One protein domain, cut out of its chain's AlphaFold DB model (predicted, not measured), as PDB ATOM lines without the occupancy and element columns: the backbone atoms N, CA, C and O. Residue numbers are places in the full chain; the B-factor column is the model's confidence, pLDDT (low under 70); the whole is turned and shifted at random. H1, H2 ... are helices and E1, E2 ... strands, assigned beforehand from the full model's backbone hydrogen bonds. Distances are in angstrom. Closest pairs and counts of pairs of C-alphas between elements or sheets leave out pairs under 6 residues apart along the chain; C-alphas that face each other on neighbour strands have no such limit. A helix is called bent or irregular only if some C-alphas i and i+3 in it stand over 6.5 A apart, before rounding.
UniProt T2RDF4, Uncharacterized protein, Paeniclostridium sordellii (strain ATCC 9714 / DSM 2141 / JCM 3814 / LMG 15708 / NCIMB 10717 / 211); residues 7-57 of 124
ATOM      1  N   LYS A   7       6.920 -59.232  -1.928       93.44
ATOM      2  CA  LYS A   7       7.341 -60.302  -1.031       93.44
ATOM      3  C   LYS A   7       7.145 -59.826   0.403       93.44
ATOM      4  O   LYS A   7       7.505 -58.696   0.729       93.44
ATOM      5  N   ILE A   8       6.601 -60.701   1.240       92.25
ATOM      6  CA  ILE A   8       6.519 -60.481   2.683       92.25
ATOM      7  C   ILE A   8       7.722 -61.161   3.334       92.25
ATOM      8  O   ILE A   8       8.112 -62.260   2.927       92.25
ATOM      9  N   TYR A   9       8.332 -60.495   4.305       84.75
ATOM     10  CA  TYR A   9       9.313 -61.092   5.202       84.75
ATOM     11  C   TYR A   9       9.074 -60.599   6.625       84.75
ATOM     12  O   TYR A   9       8.535 -59.514   6.827       84.75
ATOM     13  N   GLU A  10       9.466 -61.401   7.605       80.75
ATOM     14  CA  GLU A  10       9.324 -61.065   9.016       80.75
ATOM     15  C   GLU A  10      10.689 -60.690   9.597       80.75
ATOM     16  O   GLU A  10      11.686 -61.372   9.357       80.75
ATOM     17  N   ASP A  11      10.738 -59.593  10.347       71.75
ATOM     18  CA  ASP A  11      11.890 -59.208  11.162       71.75
ATOM     19  C   ASP A  11      11.387 -58.611  12.485       71.75
ATOM     20  O   ASP A  11      10.463 -57.801  12.518       71.75
ATOM     21  N   SER A  12      11.992 -58.996  13.609       68.31
ATOM     22  CA  SER A  12      11.694 -58.402  14.921       68.31
ATOM     23  C   SER A  12      10.192 -58.411  15.291       68.31
ATOM     24  O   SER A  12       9.674 -57.415  15.802       68.31
ATOM     25  N   ASN A  13       9.490 -59.523  15.023       66.00
ATOM     26  CA  ASN A  13       8.036 -59.703  15.203       66.00
ATOM     27  C   ASN A  13       7.178 -58.658  14.460       66.00
ATOM     28  O   ASN A  13       6.095 -58.280  14.915       66.00
ATOM     29  N   LYS A  14       7.678 -58.141  13.334       69.00
ATOM     30  CA  LYS A  14       6.940 -57.280  12.411       69.00
ATOM     31  C   LYS A  14       7.013 -57.858  11.006       69.00
ATOM     32  O   LYS A  14       8.078 -58.267  10.546       69.00
ATOM     33  N   GLU A  15       5.884 -57.827  10.312       82.19
ATOM     34  CA  GLU A  15       5.827 -58.120   8.885       82.19
ATOM     35  C   GLU A  15       6.250 -56.890   8.080       82.19
ATOM     36  O   GLU A  15       5.768 -55.774   8.297       82.19
ATOM     37  N   TYR A  16       7.141 -57.106   7.121       84.06
ATOM     38  CA  TYR A  16       7.605 -56.106   6.175       84.06
ATOM     39  C   TYR A  16       7.280 -56.543   4.754       84.06
ATOM     40  O   TYR A  16       7.291 -57.728   4.411       84.06
ATOM     41  N   TYR A  17       7.052 -55.551   3.902       90.44
ATOM     42  CA  TYR A  17       6.833 -55.741   2.477       90.44
ATOM     43  C   TYR A  17       8.051 -55.237   1.715       90.44
ATOM     44  O   TYR A  17       8.583 -54.167   2.004       90.44
ATOM     45  N   THR A  18       8.477 -55.991   0.712       91.44
ATOM     46  CA  THR A  18       9.496 -55.560  -0.244       91.44
ATOM     47  C   THR A  18       9.038 -55.851  -1.665       91.44
ATOM     48  O   THR A  18       8.256 -56.777  -1.895       91.44
ATOM     49  N   LEU A  19       9.502 -55.057  -2.629       94.00
ATOM     50  CA  LEU A  19       9.220 -55.311  -4.037       94.00
ATOM     51  C   LEU A  19       9.971 -56.564  -4.495       94.00
ATOM     52  O   LEU A  19      11.152 -56.756  -4.206       94.00
ATOM     53  N   THR A  20       9.285 -57.427  -5.236       95.69
ATOM     54  CA  THR A  20       9.954 -58.475  -6.012       95.69
ATOM     55  C   THR A  20      10.618 -57.848  -7.234       95.69
ATOM     56  O   THR A  20      10.284 -56.730  -7.620       95.69
ATOM     57  N   LYS A  21      11.491 -58.595  -7.924       95.44
ATOM     58  CA  LYS A  21      12.038 -58.158  -9.217       95.44
ATOM     59  C   LYS A  21      10.934 -57.723 -10.193       95.44
ATOM     60  O   LYS A  21      10.981 -56.627 -10.725       95.44
ATOM     61  N   LYS A  22       9.877 -58.532 -10.316       95.69
ATOM     62  CA  LYS A  22       8.706 -58.206 -11.143       95.69
ATOM     63  C   LYS A  22       8.017 -56.911 -10.692       95.69
ATOM     64  O   LYS A  22       7.538 -56.153 -11.530       95.69
ATOM     65  N   GLY A  23       7.932 -56.671  -9.382       96.12
ATOM     66  CA  GLY A  23       7.405 -55.428  -8.819       96.12
ATOM     67  C   GLY A  23       8.241 -54.207  -9.201       96.12
ATOM     68  O   GLY A  23       7.665 -53.193  -9.587       96.12
ATOM     69  N   ILE A  24       9.570 -54.326  -9.158       96.19
ATOM     70  CA  ILE A  24      10.509 -53.280  -9.591       96.19
ATOM     71  C   ILE A  24      10.341 -53.000 -11.088       96.19
ATOM     72  O   ILE A  24      10.028 -51.869 -11.447       96.19
ATOM     73  N   ASP A  25      10.424 -54.026 -11.941       95.88
ATOM     74  CA  ASP A  25      10.297 -53.880 -13.401       95.88
ATOM     75  C   ASP A  25       8.959 -53.208 -13.785       95.88
ATOM     76  O   ASP A  25       8.875 -52.366 -14.681       95.88
ATOM     77  N   THR A  26       7.885 -53.559 -13.070       95.19
ATOM     78  CA  THR A  26       6.554 -52.968 -13.270       95.19
ATOM     79  C   THR A  26       6.515 -51.506 -12.825       95.19
ATOM     80  O   THR A  26       5.956 -50.668 -13.533       95.19
ATOM     81  N   LEU A  27       7.101 -51.180 -11.670       94.38
ATOM     82  CA  LEU A  27       7.194 -49.805 -11.181       94.38
ATOM     83  C   LEU A  27       7.965 -48.921 -12.165       94.38
ATOM     84  O   LEU A  27       7.493 -47.835 -12.489       94.38
ATOM     85  N   GLU A  28       9.101 -49.395 -12.679       95.25
ATOM     86  CA  GLU A  28       9.910 -48.674 -13.666       95.25
ATOM     87  C   GLU A  28       9.106 -48.352 -14.932       95.25
ATOM     88  O   GLU A  28       9.121 -47.212 -15.403       95.25
ATOM     89  N   TYR A  29       8.321 -49.310 -15.436       94.81
ATOM     90  CA  TYR A  29       7.477 -49.109 -16.619       94.81
ATOM     91  C   TYR A  29       6.402 -48.026 -16.420       94.81
ATOM     92  O   TYR A  29       6.068 -47.288 -17.350       94.81
ATOM     93  N   PHE A  30       5.846 -47.920 -15.212       94.19
ATOM     94  CA  PHE A  30       4.778 -46.968 -14.898       94.19
ATOM     95  C   PHE A  30       5.263 -45.688 -14.213       94.19
ATOM     96  O   PHE A  30       4.440 -44.816 -13.933       94.19
ATOM     97  N   LEU A  31       6.569 -45.532 -13.988       92.38
ATOM     98  CA  LEU A  31       7.143 -44.411 -13.241       92.38
ATOM     99  C   LEU A  31       6.747 -43.049 -13.831       92.38
ATOM    100  O   LEU A  31       6.425 -42.115 -13.099       92.38
ATOM    101  N   SER A  32       6.697 -42.956 -15.163       93.38
ATOM    102  CA  SER A  32       6.290 -41.750 -15.898       93.38
ATOM    103  C   SER A  32       4.811 -41.393 -15.740       93.38
ATOM    104  O   SER A  32       4.421 -40.262 -16.011       93.38
ATOM    105  N   ARG A  33       3.974 -42.340 -15.297       95.31
ATOM    106  CA  ARG A  33       2.548 -42.115 -15.026       95.31
ATOM    107  C   ARG A  33       2.284 -41.641 -13.601       95.31
ATOM    108  O   ARG A  33       1.152 -41.273 -13.299       95.31
ATOM    109  N   ILE A  34       3.292 -41.670 -12.729       94.06
ATOM    110  CA  ILE A  34       3.176 -41.156 -11.365       94.06
ATOM    111  C   ILE A  34       3.312 -39.628 -11.426       94.06
ATOM    112  O   ILE A  34       4.366 -39.147 -11.857       94.06
ATOM    113  N   PRO A  35       2.291 -38.861 -10.994       96.88
ATOM    114  CA  PRO A  35       2.341 -37.403 -11.028       96.88
ATOM    115  C   PRO A  35       3.541 -36.847 -10.258       96.88
ATOM    116  O   PRO A  35       3.826 -37.299  -9.146       96.88
ATOM    117  N   ASP A  36       4.205 -35.834 -10.815       95.69
ATOM    118  CA  ASP A  36       5.407 -35.234 -10.214       95.69
ATOM    119  C   ASP A  36       5.150 -34.700  -8.803       95.69
ATOM    120  O   ASP A  36       5.920 -34.989  -7.894       95.69
ATOM    121  N   GLN A  37       3.988 -34.086  -8.577       96.62
ATOM    122  CA  GLN A  37       3.566 -33.597  -7.258       96.62
ATOM    123  C   GLN A  37       3.558 -34.689  -6.172       96.62
ATOM    124  O   GLN A  37       3.822 -34.412  -5.002       96.62
ATOM    125  N   ILE A  38       3.247 -35.941  -6.531       95.25
ATOM    126  CA  ILE A  38       3.262 -37.063  -5.581       95.25
ATOM    127  C   ILE A  38       4.701 -37.477  -5.264       95.25
ATOM    128  O   ILE A  38       5.004 -37.755  -4.103       95.25
ATOM    129  N   LYS A  39       5.582 -37.494  -6.272       94.44
ATOM    130  CA  LYS A  39       7.008 -37.810  -6.103       94.44
ATOM    131  C   LYS A  39       7.701 -36.753  -5.245       94.44
ATOM    132  O   LYS A  39       8.320 -37.106  -4.253       94.44
ATOM    133  N   GLU A  40       7.476 -35.473  -5.532       96.38
ATOM    134  CA  GLU A  40       8.024 -34.354  -4.753       96.38
ATOM    135  C   GLU A  40       7.593 -34.412  -3.285       96.38
ATOM    136  O   GLU A  40       8.421 -34.299  -2.383       96.38
ATOM    137  N   LYS A  41       6.305 -34.668  -3.020       96.81
ATOM    138  CA  LYS A  41       5.802 -34.823  -1.649       96.81
ATOM    139  C   LYS A  41       6.467 -35.994  -0.916       96.81
ATOM    140  O   LYS A  41       6.720 -35.903   0.286       96.81
ATOM    141  N   LEU A  42       6.714 -37.100  -1.617       93.06
ATOM    142  CA  LEU A  42       7.410 -38.256  -1.057       93.06
ATOM    143  C   LEU A  42       8.877 -37.922  -0.750       93.06
ATOM    144  O   LEU A  42       9.345 -38.222   0.348       93.06
ATOM    145  N   ASP A  43       9.568 -37.256  -1.673       93.69
ATOM    146  CA  ASP A  43      10.957 -36.827  -1.502       93.69
ATOM    147  C   ASP A  43      11.105 -35.855  -0.326       93.69
ATOM    148  O   ASP A  43      12.010 -36.002   0.498       93.69
ATOM    149  N   GLU A  44      10.183 -34.899  -0.179       96.19
ATOM    150  CA  GLU A  44      10.154 -34.004   0.977       96.19
ATOM    151  C   GLU A  44       9.937 -34.758   2.285       96.19
ATOM    152  O   GLU A  44      10.648 -34.502   3.260       96.19
ATOM    153  N   TYR A  45       9.001 -35.708   2.318       93.44
ATOM    154  CA  TYR A  45       8.764 -36.523   3.504       93.44
ATOM    155  C   TYR A  45      10.014 -37.314   3.899       93.44
ATOM    156  O   TYR A  45      10.405 -37.291   5.067       93.44
ATOM    157  N   ILE A  46      10.667 -37.975   2.939       88.69
ATOM    158  CA  ILE A  46      11.903 -38.727   3.185       88.69
ATOM    159  C   ILE A  46      12.989 -37.784   3.688       88.69
ATOM    160  O   ILE A  46      13.623 -38.081   4.694       88.69
ATOM    161  N   ARG A  47      13.181 -36.625   3.051       90.00
ATOM    162  CA  ARG A  47      14.178 -35.630   3.467       90.00
ATOM    163  C   ARG A  47      13.956 -35.155   4.903       90.00
ATOM    164  O   ARG A  47      14.919 -35.071   5.657       90.00
ATOM    165  N   LEU A  48      12.713 -34.859   5.279       92.06
ATOM    166  CA  LEU A  48      12.366 -34.363   6.616       92.06
ATOM    167  C   LEU A  48      12.466 -35.442   7.701       92.06
ATOM    168  O   LEU A  48      12.714 -35.116   8.857       92.06
ATOM    169  N   ASN A  49      12.277 -36.714   7.342       86.81
ATOM    170  CA  ASN A  49      12.191 -37.821   8.298       86.81
ATOM    171  C   ASN A  49      13.357 -38.813   8.200       86.81
ATOM    172  O   ASN A  49      13.338 -39.822   8.899       86.81
ATOM    173  N   LYS A  50      14.364 -38.555   7.355       76.62
ATOM    174  CA  LYS A  50      15.449 -39.496   7.030       76.62
ATOM    175  C   LYS A  50      16.125 -40.072   8.270       76.62
ATOM    176  O   LYS A  50      16.260 -41.284   8.365       76.62
ATOM    177  N   GLU A  51      16.501 -39.219   9.216       72.12
ATOM    178  CA  GLU A  51      17.180 -39.638  10.448       72.12
ATOM    179  C   GLU A  51      16.293 -40.552  11.304       72.12
ATOM    180  O   GLU A  51      16.753 -41.582  11.783       72.12
ATOM    181  N   ASN A  52      14.997 -40.244  11.416       74.81
ATOM    182  CA  ASN A  52      14.042 -41.087  12.142       74.81
ATOM    183  C   ASN A  52      13.825 -42.433  11.433       74.81
ATOM    184  O   ASN A  52      13.814 -43.480  12.074       74.81
ATOM    185  N   LEU A  53      13.698 -42.414  10.101       75.38
ATOM    186  CA  LEU A  53      13.560 -43.622   9.285       75.38
ATOM    187  C   LEU A  53      14.802 -44.515   9.397       75.38
ATOM    188  O   LEU A  53      14.673 -45.734   9.483       75.38
ATOM    189  N   LEU A  54      16.002 -43.925   9.423       69.81
ATOM    190  CA  LEU A  54      17.251 -44.654   9.632       69.81
ATOM    191  C   LEU A  54      17.333 -45.211  11.056       69.81
ATOM    192  O   LEU A  54      17.610 -46.400  11.206       69.81
ATOM    193  N   ALA A  55      17.004 -44.421  12.078       70.06
ATOM    194  CA  ALA A  55      16.981 -44.878  13.468       70.06
ATOM    195  C   ALA A  55      16.061 -46.100  13.665       70.06
ATOM    196  O   ALA A  55      16.476 -47.076  14.289       70.06
ATOM    197  N   ASP A  56      14.875 -46.119  13.044       69.12
ATOM    198  CA  ASP A  56      13.946 -47.264  13.063       69.12
ATOM    199  C   ASP A  56      14.514 -48.533  12.385       69.12
ATOM    200  O   ASP A  56      14.109 -49.671  12.679       69.12
ATOM    201  N   THR A  57      15.452 -48.365  11.450       72.81
ATOM    202  CA  THR A  57      16.153 -49.487  10.807       72.81
ATOM    203  C   THR A  57      17.382 -49.948  11.585       72.81
ATOM    204  O   THR A  57      17.704 -51.132  11.532       72.81
TER     205      THR A  57
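What this domain is: This is residues 7 to 57 of the 124 residues of an uncharacterized protein of Paeniclostridium sordellii (strain ATCC 9714 / DSM 2141 / JCM 3814 / LMG 15708 / NCIMB 10717 / 211) (UniProt T2RDF4). A hairpin of two strands, E1 and E2, then H1 and then H2 go round an empty middle as a flat, open ring. The 51 printed residues hold two named strands followed by two named helices, mixed in class, with an antiparallel sheet E1 - E2. The whole is loose, with radius of gyration of the C-alphas 13.9 A and spans of 35 by 30 by 11 A.

Where its parts are: E1, residues 7 to 11, begins at C-alpha 7 (7.341, -60.302, -1.031) and measures 13.1 A; E2, residues 14 to 19, 16.7 A. H1, residues 21 to 33, measures 19.5 A. H2, residues 36 to 57, measures 27.6 A and ends at C-alpha 57 (16.153, -49.487, 10.807).

How they stand to each other: E1 and E2 are antiparallel at 146 degrees, with N 9 and O 16 within hydrogen-bond range at 3.0 A. H1 and H2 are apart, and both E1 and E2 are apart from H2. Both helices are irregular: C-alphas 29 and 32 are 7.5 A apart, C-alphas 48 and 51 8.1 A. H2 has a kink of 69 degrees near residue 51. O i to N i+4 pairs within range are 7 of 9 in H1 and 16 of 18 in H2.

The domain as a whole: The farthest C-alphas, of Asn 13 and Ser 32, are 36.0 A apart. The printed part has no cut, and its three links are tight. Residues 12 to 14, 54 and 56 have pLDDT under 70.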